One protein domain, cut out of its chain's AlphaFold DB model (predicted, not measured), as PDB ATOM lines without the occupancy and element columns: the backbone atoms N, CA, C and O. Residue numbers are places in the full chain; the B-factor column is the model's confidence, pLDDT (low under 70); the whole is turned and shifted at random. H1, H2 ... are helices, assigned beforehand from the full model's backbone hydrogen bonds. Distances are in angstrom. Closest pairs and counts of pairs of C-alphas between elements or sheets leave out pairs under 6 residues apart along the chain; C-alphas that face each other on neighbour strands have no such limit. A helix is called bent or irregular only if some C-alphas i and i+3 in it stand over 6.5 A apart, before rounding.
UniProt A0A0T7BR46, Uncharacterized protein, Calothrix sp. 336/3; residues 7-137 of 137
ATOM      1  N   GLU A   7     413.831 254.426 784.444       91.75
ATOM      2  CA  GLU A   7     414.730 254.824 783.356       91.75
ATOM      3  C   GLU A   7     415.788 255.822 783.829       91.75
ATOM      4  O   GLU A   7     416.957 255.662 783.503       91.75
ATOM      5  N   GLN A   8     415.410 256.803 784.653       92.94
ATOM      6  CA  GLN A   8     416.360 257.776 785.205       92.94
ATOM      7  C   GLN A   8     417.361 257.121 786.169       92.94
ATOM      8  O   GLN A   8     418.529 257.500 786.202       92.94
ATOM      9  N   ILE A   9     416.924 256.126 786.948       94.69
ATOM     10  CA  ILE A   9     417.814 255.365 787.839       94.69
ATOM     11  C   ILE A   9     418.744 254.446 787.031       94.69
ATOM     12  O   ILE A   9     419.927 254.346 787.352       94.69
ATOM     13  N   LEU A  10     418.249 253.816 785.961       92.94
ATOM     14  CA  LEU A  10     419.067 253.027 785.032       92.94
ATOM     15  C   LEU A  10     420.101 253.890 784.299       92.94
ATOM     16  O   LEU A  10     421.241 253.462 784.143       92.94
ATOM     17  N   GLU A  11     419.726 255.102 783.889       90.62
ATOM     18  CA  GLU A  11     420.633 256.083 783.288       90.62
ATOM     19  C   GLU A  11     421.763 256.452 784.252       90.62
ATOM     20  O   GLU A  11     422.934 256.324 783.900       90.62
ATOM     21  N   PHE A  12     421.426 256.784 785.500       91.75
ATOM     22  CA  PHE A  12     422.418 257.064 786.535       91.75
ATOM     23  C   PHE A  12     423.377 255.882 786.773       91.75
ATOM     24  O   PHE A  12     424.594 256.063 786.778       91.75
ATOM     25  N   LEU A  13     422.857 254.656 786.912       91.56
ATOM     26  CA  LEU A  13     423.675 253.444 787.080       91.56
ATOM     27  C   LEU A  13     424.603 253.193 785.887       91.56
ATOM     28  O   LEU A  13     425.776 252.861 786.059       91.56
ATOM     29  N   ALA A  14     424.088 253.367 784.672       88.69
ATOM     30  CA  ALA A  14     424.854 253.181 783.451       88.69
ATOM     31  C   ALA A  14     426.031 254.155 783.347       88.69
ATOM     32  O   ALA A  14     427.094 253.789 782.854       88.69
ATOM     33  N   GLU A  15     425.866 255.377 783.840       85.06
ATOM     34  CA  GLU A  15     426.924 256.385 783.858       85.06
ATOM     35  C   GLU A  15     427.980 256.153 784.925       85.06
ATOM     36  O   GLU A  15     429.139 256.515 784.722       85.06
ATOM     37  N   LEU A  16     427.600 255.558 786.054       87.75
ATOM     38  CA  LEU A  16     428.566 255.101 787.044       87.75
ATOM     39  C   LEU A  16     429.397 253.942 786.487       87.75
ATOM     40  O   LEU A  16     430.617 253.981 786.577       87.75
ATOM     41  N   ALA A  17     428.757 252.963 785.839       85.81
ATOM     42  CA  ALA A  17     429.433 251.792 785.271       85.81
ATOM     43  C   ALA A  17     430.231 252.093 783.983       85.81
ATOM     44  O   ALA A  17     431.163 251.370 783.622       85.81
ATOM     45  N   ALA A  18     429.859 253.141 783.253       79.31
ATOM     46  CA  ALA A  18     430.528 253.579 782.035       79.31
ATOM     47  C   ALA A  18     430.695 255.110 782.027       79.31
ATOM     48  O   ALA A  18     430.053 255.792 781.219       79.31
ATOM     49  N   PRO A  19     431.566 255.666 782.893       64.50
ATOM     50  CA  PRO A  19     431.833 257.098 782.919       64.50
ATOM     51  C   PRO A  19     432.395 257.531 781.566       64.50
ATOM     52  O   PRO A  19     433.315 256.914 781.019       64.50
ATOM     53  N   VAL A  20     431.784 258.551 780.967       58.81
ATOM     54  CA  VAL A  20     432.006 258.844 779.551       58.81
ATOM     55  C   VAL A  20     433.357 259.525 779.305       58.81
ATOM     56  O   VAL A  20     433.677 260.579 779.845       58.81
ATOM     57  N   SER A  21     434.096 258.853 778.416       51.91
ATOM     58  CA  SER A  21     435.118 259.273 777.438       51.91
ATOM     59  C   SER A  21     434.896 260.691 776.833       51.91
ATOM     60  O   SER A  21     433.825 261.255 776.998       51.91
ATOM     61  N   PRO A  22     435.837 261.307 776.079       47.12
ATOM     62  CA  PRO A  22     435.821 262.725 775.656       47.12
ATOM     63  C   PRO A  22     434.631 263.270 774.821       47.12
ATOM     64  O   PRO A  22     434.716 264.373 774.285       47.12
ATOM     65  N   GLU A  23     433.520 262.555 774.683       46.31
ATOM     66  CA  GLU A  23     432.342 262.936 773.890       46.31
ATOM     67  C   GLU A  23     431.406 263.920 774.625       46.31
ATOM     68  O   GLU A  23     430.704 264.695 773.970       46.31
ATOM     69  N   ILE A  24     431.498 264.024 775.962       50.66
ATOM     70  CA  ILE A  24     430.843 265.094 776.750       50.66
ATOM     71  C   ILE A  24     431.317 266.490 776.292       50.66
ATOM     72  O   ILE A  24     430.536 267.445 776.287       50.66
ATOM     73  N   PHE A  25     432.561 266.618 775.805       50.56
ATOM     74  CA  PHE A  25     433.125 267.888 775.326       50.56
ATOM     75  C   PHE A  25     432.419 268.458 774.077       50.56
ATOM     76  O   PHE A  25     432.648 269.618 773.733       50.56
ATOM     77  N   ALA A  26     431.546 267.689 773.410       51.91
ATOM     78  CA  ALA A  26     430.797 268.115 772.223       51.91
ATOM     79  C   ALA A  26     429.314 268.466 772.488       51.91
ATOM     80  O   ALA A  26     428.592 268.793 771.546       51.91
ATOM     81  N   GLY A  27     428.843 268.414 773.743       55.34
ATOM     82  CA  GLY A  27     427.463 268.769 774.121       55.34
ATOM     83  C   GLY A  27     426.438 267.626 774.045       55.34
ATOM     84  O   GLY A  27     425.257 267.846 774.326       55.34
ATOM     85  N   PHE A  28     426.880 266.408 773.724       54.88
ATOM     86  CA  PHE A  28     426.070 265.193 773.750       54.88
ATOM     87  C   PHE A  28     426.326 264.459 775.072       54.88
ATOM     88  O   PHE A  28     427.403 263.915 775.284       54.88
ATOM     89  N   GLY A  29     425.353 264.503 775.980       63.19
ATOM     90  CA  GLY A  29     425.415 263.826 777.274       63.19
ATOM     91  C   GLY A  29     424.171 264.106 778.113       63.19
ATOM     92  O   GLY A  29     423.539 265.158 777.932       63.19
ATOM     93  N   SER A  30     423.814 263.158 778.975       72.19
ATOM     94  CA  SER A  30     422.661 263.230 779.882       72.19
ATOM     95  C   SER A  30     422.812 264.354 780.916       72.19
ATOM     96  O   SER A  30     423.877 264.961 781.077       72.19
ATOM     97  N   GLU A  31     421.738 264.643 781.649       77.00
ATOM     98  CA  GLU A  31     421.811 265.574 782.777       77.00
ATOM     99  C   GLU A  31     422.720 265.042 783.895       77.00
ATOM    100  O   GLU A  31     423.503 265.805 784.457       77.00
ATOM    101  N   PHE A  32     422.696 263.735 784.165       75.19
ATOM    102  CA  PHE A  32     423.562 263.114 785.167       75.19
ATOM    103  C   PHE A  32     425.050 263.204 784.782       75.19
ATOM    104  O   PHE A  32     425.852 263.627 785.617       75.19
ATOM    105  N   GLN A  33     425.409 262.992 783.509       71.38
ATOM    106  CA  GLN A  33     426.783 263.153 783.010       71.38
ATOM    107  C   GLN A  33     427.269 264.589 783.167       71.38
ATOM    108  O   GLN A  33     428.408 264.829 783.568       71.38
ATOM    109  N   ARG A  34     426.400 265.562 782.873       72.88
ATOM    110  CA  ARG A  34     426.706 266.986 783.062       72.88
ATOM    111  C   ARG A  34     426.890 267.323 784.537       72.88
ATOM    112  O   ARG A  34     427.845 268.015 784.877       72.88
ATOM    113  N   ASN A  35     426.018 266.813 785.404       76.50
ATOM    114  CA  ASN A  35     426.103 267.030 786.846       76.50
ATOM    115  C   ASN A  35     427.378 266.413 787.428       76.50
ATOM    116  O   ASN A  35     428.059 267.063 788.220       76.50
ATOM    117  N   ARG A  36     427.734 265.196 787.001       72.75
ATOM    118  CA  ARG A  36     428.986 264.530 787.374       72.75
ATOM    119  C   ARG A  36     430.202 265.337 786.913       72.75
ATOM    120  O   ARG A  36     431.083 265.612 787.719       72.75
ATOM    121  N   TYR A  37     430.216 265.798 785.663       72.88
ATOM    122  CA  TYR A  37     431.304 266.621 785.121       72.88
ATOM    123  C   TYR A  37     431.493 267.948 785.875       72.88
ATOM    124  O   TYR A  37     432.614 268.312 786.238       72.88
ATOM    125  N   GLU A  38     430.411 268.689 786.131       74.62
ATOM    126  CA  GLU A  38     430.490 269.940 786.896       74.62
ATOM    127  C   GLU A  38     430.958 269.689 788.335       74.62
ATOM    128  O   GLU A  38     431.734 270.482 788.876       74.62
ATOM    129  N   TRP A  39     430.554 268.567 788.937       72.62
ATOM    130  CA  TRP A  39     431.028 268.145 790.251       72.62
ATOM    131  C   TRP A  39     432.537 267.835 790.244       72.62
ATOM    132  O   TRP A  39     433.270 268.379 791.071       72.62
ATOM    133  N   GLU A  40     433.034 267.052 789.282       71.56
ATOM    134  CA  GLU A  40     434.466 266.722 789.137       71.56
ATOM    135  C   GLU A  40     435.320 267.987 788.929       71.56
ATOM    136  O   GLU A  40     436.375 268.162 789.546       71.56
ATOM    137  N   LYS A  41     434.831 268.934 788.120       70.94
ATOM    138  CA  LYS A  41     435.485 270.227 787.869       70.94
ATOM    139  C   LYS A  41     435.590 271.100 789.122       70.94
ATOM    140  O   LYS A  41     436.585 271.807 789.284       70.94
ATOM    141  N   GLN A  42     434.570 271.086 789.979       69.00
ATOM    142  CA  GLN A  42     434.546 271.863 791.225       69.00
ATOM    143  C   GLN A  42     435.432 271.251 792.314       69.00
ATOM    144  O   GLN A  42     436.039 271.999 793.080       69.00
ATOM    145  N   ASN A  43     435.524 269.922 792.369       65.06
ATOM    146  CA  ASN A  43     436.211 269.212 793.450       65.06
ATOM    147  C   ASN A  43     437.669 268.837 793.130       65.06
ATOM    148  O   ASN A  43     438.381 268.435 794.040       65.06
ATOM    149  N   GLN A  44     438.137 269.017 791.883       57.19
ATOM    150  CA  GLN A  44     439.531 268.796 791.438       57.19
ATOM    151  C   GLN A  44     440.131 267.415 791.773       57.19
ATOM    152  O   GLN A  44     441.341 267.222 791.659       57.19
ATOM    153  N   GLU A  45     439.305 266.438 792.134       54.78
ATOM    154  CA  GLU A  45     439.715 265.094 792.526       54.78
ATOM    155  C   GLU A  45     438.850 264.085 791.768       54.78
ATOM    156  O   GLU A  45     437.627 264.074 791.891       54.78
ATOM    157  N   LEU A  46     439.502 263.246 790.959       50.97
ATOM    158  CA  LEU A  46     438.868 262.185 790.166       50.97
ATOM    159  C   LEU A  46     438.426 260.981 791.027       50.97
ATOM    160  O   LEU A  46     437.806 260.062 790.511       50.97
ATOM    161  N   GLU A  47     438.738 260.970 792.328       54.59
ATOM    162  CA  GLU A  47     438.670 259.777 793.194       54.59
ATOM    163  C   GLU A  47     437.465 259.736 794.152       54.59
ATOM    164  O   GLU A  47     437.487 259.027 795.153       54.59
ATOM    165  N   LYS A  48     436.395 260.489 793.888       67.56
ATOM    166  CA  LYS A  48     435.310 260.690 794.866       67.56
ATOM    167  C   LYS A  48     433.921 260.321 794.348       67.56
ATOM    168  O   LYS A  48     432.924 260.991 794.617       67.56
ATOM    169  N   GLU A  49     433.843 259.210 793.629       74.31
ATOM    170  CA  GLU A  49     432.572 258.669 793.133       74.31
ATOM    171  C   GLU A  49     431.574 258.381 794.268       74.31
ATOM    172  O   GLU A  49     430.390 258.684 794.136       74.31
ATOM    173  N   GLU A  50     432.044 257.898 795.421       76.88
ATOM    174  CA  GLU A  50     431.193 257.664 796.597       76.88
ATOM    175  C   GLU A  50     430.594 258.960 797.173       76.88
ATOM    176  O   GLU A  50     429.461 258.960 797.664       76.88
ATOM    177  N   GLU A  51     431.314 260.085 797.093       80.69
ATOM    178  CA  GLU A  51     430.788 261.388 797.517       80.69
ATOM    179  C   GLU A  51     429.704 261.878 796.553       80.69
ATOM    180  O   GLU A  51     428.662 262.367 796.997       80.69
ATOM    181  N   TYR A  52     429.911 261.700 795.245       83.12
ATOM    182  CA  TYR A  52     428.908 262.015 794.229       83.12
ATOM    183  C   TYR A  52     427.628 261.186 794.422       83.12
ATOM    184  O   TYR A  52     426.527 261.743 794.463       83.12
ATOM    185  N   ILE A  53     427.768 259.876 794.652       88.94
ATOM    186  CA  ILE A  53     426.644 258.987 794.976       88.94
ATOM    187  C   ILE A  53     425.948 259.458 796.258       88.94
ATOM    188  O   ILE A  53     424.724 259.589 796.287       88.94
ATOM    189  N   SER A  54     426.708 259.801 797.299       87.94
ATOM    190  CA  SER A  54     426.158 260.287 798.569       87.94
ATOM    191  C   SER A  54     425.341 261.573 798.416       87.94
ATOM    192  O   SER A  54     424.329 261.750 799.101       87.94
ATOM    193  N   VAL A  55     425.758 262.492 797.538       89.00
ATOM    194  CA  VAL A  55     424.991 263.706 797.217       89.00
ATOM    195  C   VAL A  55     423.687 263.338 796.518       89.00
ATOM    196  O   VAL A  55     422.626 263.750 796.988       89.00
ATOM    197  N   TRP A  56     423.747 262.510 795.473       92.25
ATOM    198  CA  TRP A  56     422.559 262.053 794.751       92.25
ATOM    199  C   TRP A  56     421.563 261.352 795.683       92.25
ATOM    200  O   TRP A  56     420.371 261.670 795.671       92.25
ATOM    201  N   ILE A  57     422.049 260.469 796.565       93.50
ATOM    202  CA  ILE A  57     421.240 259.726 797.541       93.50
ATOM    203  C   ILE A  57     420.465 260.667 798.457       93.50
ATOM    204  O   ILE A  57     419.290 260.411 798.716       93.50
ATOM    205  N   LYS A  58     421.076 261.755 798.949       91.44
ATOM    206  CA  LYS A  58     420.422 262.702 799.877       91.44
ATOM    207  C   LYS A  58     419.165 263.337 799.289       91.44
ATOM    208  O   LYS A  58     418.246 263.677 800.038       91.44
ATOM    209  N   GLU A  59     419.108 263.477 797.972       92.25
ATOM    210  CA  GLU A  59     417.979 264.084 797.273       92.25
ATOM    211  C   GLU A  59     416.818 263.106 797.069       92.25
ATOM    212  O   GLU A  59     415.667 263.543 796.953       92.25
ATOM    213  N   GLN A  60     417.084 261.797 797.099       94.44
ATOM    214  CA  GLN A  60     416.102 260.763 796.781       94.44
ATOM    215  C   GLN A  60     415.130 260.469 797.927       94.44
ATOM    216  O   GLN A  60     415.476 260.524 799.115       94.44
ATOM    217  N   GLU A  61     413.901 260.116 797.547       95.50
ATOM    218  CA  GLU A  61     412.921 259.486 798.430       95.50
ATOM    219  C   GLU A  61     413.273 258.005 798.616       95.50
ATOM    220  O   GLU A  61     413.380 257.260 797.641       95.50
ATOM    221  N   VAL A  62     413.501 257.602 799.868       93.94
ATOM    222  CA  VAL A  62     414.140 256.326 800.224       93.94
ATOM    223  C   VAL A  62     413.309 255.128 799.783       93.94
ATOM    224  O   VAL A  62     413.845 254.236 799.133       93.94
ATOM    225  N   GLN A  63     412.012 255.101 800.096       94.75
ATOM    226  CA  GLN A  63     411.186 253.923 799.850       94.75
ATOM    227  C   GLN A  63     411.005 253.675 798.353       94.75
ATOM    228  O   GLN A  63     411.314 252.582 797.883       94.75
ATOM    229  N   HIS A  64     410.560 254.693 797.612       95.62
ATOM    230  CA  HIS A  64     410.366 254.606 796.162       95.62
ATOM    231  C   HIS A  64     411.649 254.210 795.428       95.62
ATOM    232  O   HIS A  64     411.627 253.356 794.546       95.62
ATOM    233  N   THR A  65     412.778 254.808 795.804       96.50
ATOM    234  CA  THR A  65     414.048 254.557 795.115       96.50
ATOM    235  C   THR A  65     414.598 253.170 795.449       96.50
ATOM    236  O   THR A  65     415.062 252.478 794.547       96.50
ATOM    237  N   LEU A  66     414.480 252.710 796.703       95.38
ATOM    238  CA  LEU A  66     414.834 251.335 797.075       95.38
ATOM    239  C   LEU A  66     413.982 250.302 796.337       95.38
ATOM    240  O   LEU A  66     414.522 249.283 795.916       95.38
ATOM    241  N   ASP A  67     412.680 250.554 796.169       94.81
ATOM    242  CA  ASP A  67     411.791 249.653 795.429       94.81
ATOM    243  C   ASP A  67     412.279 249.441 793.992       94.81
ATOM    244  O   ASP A  67     412.409 248.302 793.547       94.81
ATOM    245  N   ILE A  68     412.649 250.524 793.305       96.00
ATOM    246  CA  ILE A  68     413.179 250.453 791.939       96.00
ATOM    247  C   ILE A  68     414.554 249.775 791.899       96.00
ATOM    248  O   ILE A  68     414.791 248.924 791.046       96.00
ATOM    249  N   LEU A  69     415.475 250.130 792.799       95.44
ATOM    250  CA  LEU A  69     416.825 249.554 792.809       95.44
ATOM    251  C   LEU A  69     416.796 248.046 793.074       95.44
ATOM    252  O   LEU A  69     417.503 247.287 792.412       95.44
ATOM    253  N   LEU A  70     415.948 247.602 794.003       93.88
ATOM    254  CA  LEU A  70     415.736 246.181 794.249       93.88
ATOM    255  C   LEU A  70     415.066 245.517 793.047       93.88
ATOM    256  O   LEU A  70     415.468 244.419 792.680       93.88
ATOM    257  N   GLU A  71     414.097 246.157 792.392       92.81
ATOM    258  CA  GLU A  71     413.520 245.626 791.153       92.81
ATOM    259  C   GLU A  71     414.593 245.407 790.076       92.81
ATOM    260  O   GLU A  71     414.618 244.337 789.475       92.81
ATOM    261  N   ILE A  72     415.494 246.376 789.870       93.19
ATOM    262  CA  ILE A  72     416.616 246.281 788.918       93.19
ATOM    263  C   ILE A  72     417.585 245.167 789.326       93.19
ATOM    264  O   ILE A  72     418.049 244.419 788.470       93.19
ATOM    265  N   ALA A  73     417.877 245.027 790.622       91.31
ATOM    266  CA  ALA A  73     418.729 243.949 791.109       91.31
ATOM    267  C   ALA A  73     418.109 242.575 790.814       91.31
ATOM    268  O   ALA A  73     418.809 241.669 790.385       91.31
ATOM    269  N   HIS A  74     416.801 242.391 790.992       89.38
ATOM    270  CA  HIS A  74     416.157 241.100 790.714       89.38
ATOM    271  C   HIS A  74     415.912 240.852 789.226       89.38
ATOM    272  O   HIS A  74     415.991 239.711 788.776       89.38
ATOM    273  N   ASN A  75     415.605 241.910 788.480       88.00
ATOM    274  CA  ASN A  75     415.293 241.873 787.060       88.00
ATOM    275  C   ASN A  75     416.211 242.870 786.342       88.00
ATOM    276  O   ASN A  75     415.796 244.013 786.094       88.00
ATOM    277  N   PRO A  76     417.457 242.460 786.034       82.94
ATOM    278  CA  PRO A  76     418.365 243.275 785.245       82.94
ATOM    279  C   PRO A  76     417.691 243.718 783.940       82.94
ATOM    280  O   PRO A  76     416.819 243.006 783.432       82.94
ATOM    281  N   PRO A  77     418.054 244.887 783.393       83.38
ATOM    282  CA  PRO A  77     417.495 245.349 782.128       83.38
ATOM    283  C   PRO A  77     417.687 244.289 781.033       83.38
ATOM    284  O   PRO A  77     418.805 243.855 780.782       83.38
ATOM    285  N   GLU A  78     416.597 243.866 780.387       74.19
ATOM    286  CA  GLU A  78     416.627 242.902 779.284       74.19
ATOM    287  C   GLU A  78     416.269 243.612 777.972       74.19
ATOM    288  O   GLU A  78     415.173 244.161 777.833       74.19
ATOM    289  N   ARG A  79     417.151 243.533 776.962       66.00
ATOM    290  CA  ARG A  79     416.909 244.022 775.583       66.00
ATOM    291  C   ARG A  79     416.761 245.541 775.417       66.00
ATOM    292  O   ARG A  79     416.112 245.985 774.464       66.00
ATOM    293  N   ASP A  80     417.387 246.337 776.273       73.44
ATOM    294  CA  ASP A  80     417.460 247.794 776.130       73.44
ATOM    295  C   ASP A  80     418.919 248.298 776.045       73.44
ATOM    296  O   ASP A  80     419.875 247.524 775.983       73.44
ATOM    297  N   PHE A  81     419.102 249.618 775.960       79.31
ATOM    298  CA  PHE A  81     420.434 250.233 775.917       79.31
ATOM    299  C   PHE A  81     421.271 249.910 777.169       79.31
ATOM    300  O   PHE A  81     422.491 249.750 777.069       79.31
ATOM    301  N   TYR A  82     420.619 249.786 778.326       86.12
ATOM    302  CA  TYR A  82     421.266 249.569 779.614       86.12
ATOM    303  C   TYR A  82     421.731 248.122 779.785       86.12
ATOM    304  O   TYR A  82     422.798 247.913 780.354       86.12
ATOM    305  N   ASP A  83     421.027 247.148 779.200       87.19
ATOM    306  CA  ASP A  83     421.442 245.737 779.119       87.19
ATOM    307  C   ASP A  83     422.868 245.607 778.557       87.19
ATOM    308  O   ASP A  83     423.751 244.976 779.139       87.19
ATOM    309  N   GLY A  84     423.158 246.318 777.463       85.12
ATOM    310  CA  GLY A  84     424.487 246.310 776.854       85.12
ATOM    311  C   GLY A  84     425.588 246.898 777.745       85.12
ATOM    312  O   GLY A  84     426.761 246.557 777.562       85.12
ATOM    313  N   ILE A  85     425.256 247.796 778.675       85.94
ATOM    314  CA  ILE A  85     426.205 248.352 779.651       85.94
ATOM    315  C   ILE A  85     426.350 247.381 780.820       85.94
ATOM    316  O   ILE A  85     427.474 246.975 781.107       85.94
ATOM    317  N   ALA A  86     425.236 246.937 781.406       87.31
ATOM    318  CA  ALA A  86     425.201 245.967 782.495       87.31
ATOM    319  C   ALA A  86     425.967 244.682 782.146       87.31
ATOM    320  O   ALA A  86     426.760 244.209 782.946       87.31
ATOM    321  N   GLN A  87     425.836 244.153 780.924       87.00
ATOM    322  CA  GLN A  87     426.579 242.958 780.503       87.00
ATOM    323  C   GLN A  87     428.076 243.216 780.279       87.00
ATOM    324  O   GLN A  87     428.915 242.400 780.657       87.00
ATOM    325  N   ARG A  88     428.449 244.334 779.639       86.50
ATOM    326  CA  ARG A  88     429.862 244.627 779.313       86.50
ATOM    327  C   ARG A  88     430.666 245.119 780.515       86.50
ATOM    328  O   ARG A  88     431.887 244.982 780.517       86.50
ATOM    329  N   ARG A  89     429.988 245.711 781.496       88.38
ATOM    330  CA  ARG A  89     430.539 246.311 782.718       88.38
ATOM    331  C   ARG A  89     429.905 245.676 783.956       88.38
ATOM    332  O   ARG A  89     429.587 246.368 784.911       88.38
ATOM    333  N   GLN A  90     429.703 244.359 783.925       89.88
ATOM    334  CA  GLN A  90     428.942 243.639 784.950       89.88
ATOM    335  C   GLN A  90     429.457 243.877 786.370       89.88
ATOM    336  O   GLN A  90     428.665 244.173 787.254       89.88
ATOM    337  N   LEU A  91     430.773 243.797 786.583       89.69
ATOM    338  CA  LEU A  91     431.356 244.005 787.911       89.69
ATOM    339  C   LEU A  91     431.116 245.429 788.424       89.69
ATOM    340  O   LEU A  91     430.699 245.595 789.565       89.69
ATOM    341  N   ASP A  92     431.326 246.436 787.570       89.56
ATOM    342  CA  ASP A  92     431.099 247.843 787.913       89.56
ATOM    343  C   ASP A  92     429.605 248.083 788.205       89.56
ATOM    344  O   ASP A  92     429.242 248.680 789.215       89.56
ATOM    345  N   TRP A  93     428.720 247.548 787.358       92.19
ATOM    346  CA  TRP A  93     427.269 247.632 787.522       92.19
ATOM    347  C   TRP A  93     426.787 247.015 788.839       92.19
ATOM    348  O   TRP A  93     426.053 247.658 789.588       92.19
ATOM    349  N   GLU A  94     427.195 245.774 789.128       93.19
ATOM    350  CA  GLU A  94     426.826 245.069 790.359       93.19
ATOM    351  C   GLU A  94     427.353 245.802 791.596       93.19
ATOM    352  O   GLU A  94     426.602 245.984 792.557       93.19
ATOM    353  N   TYR A  95     428.599 246.285 791.545       92.44
ATOM    354  CA  TYR A  95     429.210 247.071 792.616       92.44
ATOM    355  C   TYR A  95     428.421 248.352 792.912       92.44
ATOM    356  O   TYR A  95     427.979 248.543 794.046       92.44
ATOM    357  N   TYR A  96     428.182 249.211 791.914       93.31
ATOM    358  CA  TYR A  96     427.481 250.478 792.150       93.31
ATOM    359  C   TYR A  96     426.026 250.262 792.561       93.31
ATOM    360  O   TYR A  96     425.526 250.973 793.431       93.31
ATOM    361  N   LEU A  97     425.340 249.269 791.989       95.44
ATOM    362  CA  LEU A  97     423.972 248.951 792.387       95.44
ATOM    363  C   LEU A  97     423.912 248.483 793.850       95.44
ATOM    364  O   LEU A  97     423.080 248.981 794.611       95.44
ATOM    365  N   ALA A  98     424.821 247.600 794.275       94.38
ATOM    366  CA  ALA A  98     424.914 247.177 795.673       94.38
ATOM    367  C   ALA A  98     425.243 248.357 796.604       94.38
ATOM    368  O   ALA A  98     424.571 248.546 797.622       94.38
ATOM    369  N   LEU A  99     426.223 249.185 796.230       93.50
ATOM    370  CA  LEU A  99     426.640 250.358 796.997       93.50
ATOM    371  C   LEU A  99     425.486 251.350 797.194       93.50
ATOM    372  O   LEU A  99     425.246 251.794 798.315       93.50
ATOM    373  N   ILE A 100     424.736 251.667 796.134       95.94
ATOM    374  CA  ILE A 100     423.609 252.605 796.204       95.94
ATOM    375  C   ILE A 100     422.476 252.033 797.057       95.94
ATOM    376  O   ILE A 100     421.919 252.763 797.878       95.94
ATOM    377  N   ILE A 101     422.133 250.747 796.903       95.94
ATOM    378  CA  ILE A 101     421.106 250.097 797.737       95.94
ATOM    379  C   ILE A 101     421.483 250.203 799.214       95.94
ATOM    380  O   ILE A 101     420.653 250.595 800.036       95.94
ATOM    381  N   TYR A 102     422.734 249.888 799.547       94.94
ATOM    382  CA  TYR A 102     423.232 249.966 800.913       94.94
ATOM    383  C   TYR A 102     423.231 251.413 801.436       94.94
ATOM    384  O   TYR A 102     422.549 251.696 802.422       94.94
ATOM    385  N   GLN A 103     423.885 252.357 800.751       93.88
ATOM    386  CA  GLN A 103     423.990 253.755 801.196       93.88
ATOM    387  C   GLN A 103     422.627 254.468 801.279       93.88
ATOM    388  O   GLN A 103     422.410 255.324 802.141       93.88
ATOM    389  N   LEU A 104     421.676 254.126 800.406       95.00
ATOM    390  CA  LEU A 104     420.313 254.641 800.493       95.00
ATOM    391  C   LEU A 104     419.565 253.987 801.657       95.00
ATOM    392  O   LEU A 104     418.878 254.675 802.413       95.00
ATOM    393  N   GLY A 105     419.706 252.672 801.813       93.19
ATOM    394  CA  GLY A 105     418.984 251.896 802.808       93.19
ATOM    395  C   GLY A 105     419.468 252.095 804.240       93.19
ATOM    396  O   GLY A 105     418.656 251.983 805.147       93.19
ATOM    397  N   ILE A 106     420.713 252.508 804.493       92.88
ATOM    398  CA  ILE A 106     421.138 252.905 805.852       92.88
ATOM    399  C   ILE A 106     420.392 254.145 806.372       92.88
ATOM    400  O   ILE A 106     420.282 254.329 807.585       92.88
ATOM    401  N   ARG A 107     419.811 254.972 805.484       91.50
ATOM    402  CA  ARG A 107     418.942 256.099 805.881       91.50
ATOM    403  C   ARG A 107     417.628 255.624 806.507       91.50
ATOM    404  O   ARG A 107     417.024 256.378 807.264       91.50
ATOM    405  N   ASP A 108     417.211 254.393 806.207       93.19
ATOM    406  CA  ASP A 108     416.103 253.683 806.846       93.19
ATOM    407  C   ASP A 108     416.427 252.180 806.947       93.19
ATOM    408  O   ASP A 108     415.931 251.342 806.185       93.19
ATOM    409  N   ARG A 109     417.322 251.837 807.887       92.75
ATOM    410  CA  ARG A 109     417.867 250.472 808.035       92.75
ATOM    411  C   ARG A 109     416.770 249.429 808.262       92.75
ATOM    412  O   ARG A 109     416.892 248.301 807.792       92.75
ATOM    413  N   VAL A 110     415.693 249.802 808.960       93.12
ATOM    414  CA  VAL A 110     414.557 248.907 809.233       93.12
ATOM    415  C   VAL A 110     413.833 248.561 807.935       93.12
ATOM    416  O   VAL A 110     413.556 247.386 807.686       93.12
ATOM    417  N   LEU A 111     413.571 249.562 807.088       93.38
ATOM    418  CA  LEU A 111     412.958 249.350 805.782       93.38
ATOM    419  C   LEU A 111     413.829 248.466 804.883       93.38
ATOM    420  O   LEU A 111     413.301 247.548 804.254       93.38
ATOM    421  N   LEU A 112     415.144 248.712 804.840       93.25
ATOM    422  CA  LEU A 112     416.071 247.905 804.042       93.25
ATOM    423  C   LEU A 112     416.033 246.434 804.476       93.25
ATOM    424  O   LEU A 112     415.780 245.570 803.641       93.25
ATOM    425  N   ILE A 113     416.213 246.145 805.769       92.00
ATOM    426  CA  ILE A 113     416.193 244.765 806.289       92.00
ATOM    427  C   ILE A 113     414.860 244.087 805.964       92.00
ATOM    428  O   ILE A 113     414.854 242.990 805.410       92.00
ATOM    429  N   SER A 114     413.736 244.768 806.210       92.25
ATOM    430  CA  SER A 114     412.405 244.227 805.910       92.25
ATOM    431  C   SER A 114     412.239 243.867 804.431       92.25
ATOM    432  O   SER A 114     411.686 242.812 804.113       92.25
ATOM    433  N   LYS A 115     412.739 244.704 803.512       90.44
ATOM    434  CA  LYS A 115     412.692 244.427 802.069       90.44
ATOM    435  C   LYS A 115     413.632 243.296 801.653       90.44
ATOM    436  O   LYS A 115     413.281 242.532 800.757       90.44
ATOM    437  N   LEU A 116     414.803 243.168 802.276       89.69
ATOM    438  CA  LEU A 116     415.739 242.076 801.986       89.69
ATOM    439  C   LEU A 116     415.206 240.722 802.478       89.69
ATOM    440  O   LEU A 116     415.342 239.721 801.780       89.69
ATOM    441  N   GLU A 117     414.567 240.688 803.648       87.38
ATOM    442  CA  GLU A 117     413.939 239.481 804.203       87.38
ATOM    443  C   GLU A 117     412.719 239.032 803.393       87.38
ATOM    444  O   GLU A 117     412.526 237.836 803.181       87.38
ATOM    445  N   ALA A 118     411.920 239.975 802.889       83.69
ATOM    446  CA  ALA A 118     410.774 239.669 802.031       83.69
ATOM    447  C   ALA A 118     411.168 239.025 800.686       83.69
ATOM    448  O   ALA A 118     410.331 238.388 800.053       83.69
ATOM    449  N   ASN A 119     412.427 239.173 800.263       70.69
ATOM    450  CA  ASN A 119     412.944 238.723 798.967       70.69
ATOM    451  C   ASN A 119     413.983 237.584 799.092       70.69
ATOM    452  O   ASN A 119     414.798 237.377 798.195       70.69
ATOM    453  N   ASN A 120     413.981 236.835 800.201       65.75
ATOM    454  CA  ASN A 120     415.060 235.897 800.557       65.75
ATOM    455  C   ASN A 120     415.206 234.666 799.630       65.75
ATOM    456  O   ASN A 120     416.198 233.947 799.738       65.75
ATOM    457  N   ASP A 121     414.254 234.425 798.724       58.81
ATOM    458  CA  ASP A 121     414.221 233.229 797.868       58.81
ATOM    459  C   ASP A 121     415.067 233.348 796.585       58.81
ATOM    460  O   ASP A 121     415.243 232.358 795.875       58.81
ATOM    461  N   ASN A 122     415.626 234.525 796.283       60.53
ATOM    462  CA  ASN A 122     416.413 234.752 795.071       60.53
ATOM    463  C   ASN A 122     417.788 235.343 795.425       60.53
ATOM    464  O   ASN A 122     417.964 236.559 795.512       60.53
ATOM    465  N   ILE A 123     418.768 234.475 795.695       61.19
ATOM    466  CA  ILE A 123     420.133 234.901 796.032       61.19
ATOM    467  C   ILE A 123     420.812 235.424 794.759       61.19
ATOM    468  O   ILE A 123     421.420 234.665 794.007       61.19
ATOM    469  N   ASN A 124     420.700 236.730 794.525       82.19
ATOM    470  CA  ASN A 124     421.527 237.464 793.570       82.19
ATOM    471  C   ASN A 124     422.820 237.950 794.269       82.19
ATOM    472  O   ASN A 124     422.763 238.362 795.433       82.19
ATOM    473  N   SER A 125     423.966 237.923 793.569       87.75
ATOM    474  CA  SER A 125     425.263 238.466 794.015       87.75
ATOM    475  C   SER A 125     425.142 239.877 794.593       87.75
ATOM    476  O   SER A 125     425.684 240.141 795.659       87.75
ATOM    477  N   ILE A 126     424.339 240.743 793.971       90.31
ATOM    478  CA  ILE A 126     424.106 242.124 794.428       90.31
ATOM    479  C   ILE A 126     423.517 242.147 795.845       90.31
ATOM    480  O   ILE A 126     423.974 242.886 796.714       90.31
ATOM    481  N   ILE A 127     422.506 241.313 796.103       90.56
ATOM    482  CA  ILE A 127     421.846 241.235 797.412       90.56
ATOM    483  C   ILE A 127     422.780 240.624 798.460       90.56
ATOM    484  O   ILE A 127     422.733 241.021 799.626       90.56
ATOM    485  N   ALA A 128     423.639 239.683 798.060       89.75
ATOM    486  CA  ALA A 128     424.682 239.158 798.934       89.75
ATOM    487  C   ALA A 128     425.665 240.266 799.346       89.75
ATOM    488  O   ALA A 128     425.880 240.446 800.540       89.75
ATOM    489  N   SER A 129     426.148 241.082 798.401       91.31
ATOM    490  CA  SER A 129     427.034 242.216 798.700       91.31
ATOM    491  C   SER A 129     426.385 243.254 799.619       91.31
ATOM    492  O   SER A 129     427.016 243.721 800.559       91.31
ATOM    493  N   VAL A 130     425.095 243.568 799.434       90.62
ATOM    494  CA  VAL A 130     424.370 244.470 800.354       90.62
ATOM    495  C   VAL A 130     424.324 243.901 801.778       90.62
ATOM    496  O   VAL A 130     424.477 244.642 802.748       90.62
ATOM    497  N   LYS A 131     424.106 242.587 801.924       89.25
ATOM    498  CA  LYS A 131     424.109 241.916 803.235       89.25
ATOM    499  C   LYS A 131     425.501 241.916 803.875       89.25
ATOM    500  O   LYS A 131     425.577 242.058 805.090       89.25
ATOM    501  N   GLU A 132     426.563 241.779 803.081       89.38
ATOM    502  CA  GLU A 132     427.952 241.900 803.547       89.38
ATOM    503  C   GLU A 132     428.233 243.312 804.075       89.38
ATOM    504  O   GLU A 132     428.628 243.450 805.230       89.38
ATOM    505  N   TYR A 133     427.891 244.360 803.315       89.50
ATOM    506  CA  TYR A 133     428.048 245.750 803.772       89.50
ATOM    507  C   TYR A 133     427.294 246.040 805.078       89.50
ATOM    508  O   TYR A 133     427.800 246.737 805.948       89.50
ATOM    509  N   LEU A 134     426.098 245.471 805.256       88.44
ATOM    510  CA  LEU A 134     425.326 245.612 806.497       88.44
ATOM    511  C   LEU A 134     425.916 244.871 807.705       88.44
ATOM    512  O   LEU A 134     425.501 245.170 808.829       88.44
ATOM    513  N   ALA A 135     426.766 243.866 807.480       86.88
ATOM    514  CA  ALA A 135     427.402 243.070 808.527       86.88
ATOM    515  C   ALA A 135     428.734 243.676 808.994       86.88
ATOM    516  O   ALA A 135     429.120 243.456 810.143       86.88
ATOM    517  N   ASP A 136     429.398 244.433 808.118       80.00
ATOM    518  CA  ASP A 136     430.640 245.155 808.414       80.00
ATOM    519  C   ASP A 136     430.406 246.477 809.193       80.00
ATOM    520  O   ASP A 136     431.364 247.046 809.722       80.00
ATOM    521  N   ASP A 137     429.141 246.910 809.320       69.31
ATOM    522  CA  ASP A 137     428.639 248.101 810.047       69.31
ATOM    523  C   ASP A 137     428.019 247.821 811.435       69.31
ATOM    524  O   ASP A 137     428.490 248.424 812.431       69.31
TER     525      ASP A 137
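Overview. This is residues 7 to 137 of the 137 residues of an uncharacterized protein of Calothrix sp. 336/3 (UniProt A0A0T7BR46). What does the domain look like? H7a, the long arm of the bent helix H7, runs through the middle with H1, H4, H5 and H8 packed round it, and the shorter arm H7b folds back at one end. H6 and residues 32 to 33 of H3 pack on H1, and H2 lies at the end away from H7b. What is it made of? The printed part is all helix and compact, 131 residues with helices H1 to H8 in chain order, a radius of gyration of the C-alphas of 15.0 A and spans of 46 by 33 by 24 A.

Arrangement. Which helix is the hub? H7, residues 90 to 118, is one helix by its hydrogen bonds but bent, C-alphas 107 and 110 being 9.1 A apart; its arms H7a, to residue 107, and H7b, from residue 110, only just touch, only at the corner, with 3 pairs of C-alphas within 8 A, the closest Gly 105 and Leu 112 at 5.1 A. What touches H7a? The closest C-alphas are Ala 98 and Ile 126 of H8, residues 125 to 136, 5.3 A; Leu 104 and Val 62 of H5, residues 62 to 74, 6.4 A; Leu 104 and Ile 57 of H4, residues 49 to 59, 6.0 A; and Asp 92 and Ala 17 of H1, residues 7 to 17, 5.0 A. H5 runs opposite ways to H7a at a shallow tilt of 27 degrees, H8 the same way at a steep 45 degrees. What lies beyond? H1 touches H6, residues 83 to 88, with C-alphas 14 and 85 6.3 A apart, and H3, residues 31 to 43, with C-alphas 12 and 32 6.3 A apart; H2, residues 22 to 26, touches no helix. Are the backbones helical? Every O i to N i+4 pair is within hydrogen-bond range in H1, H3, H5, H6, H7b and H8, but 6 of 7 in H4, 13 of 14 in H7a and 0 of 1 in H2, where 2 of 2 O i to N i+3 pairs are.

Along the chain. Where are the anchors? H1 begins at C-alpha 7, (414.730, 254.824, 783.356), and H8 ends at C-alpha 136, (430.640, 245.155, 808.414). How long are the longer elements? H7a spans 26.3 A, H3 18.3 A and H5 18.1 A from first to last C-alpha.

Size, cuts and confidence. How far does it reach? The two C-alphas farthest apart, Ala 26 and Asp 121, are 46.4 A apart; the printed part has no cut and no long link. Where is confidence low? The pLDDT is under 70 at residues 19 to 29, 42 to 48, 79, 120 to 123 and 137.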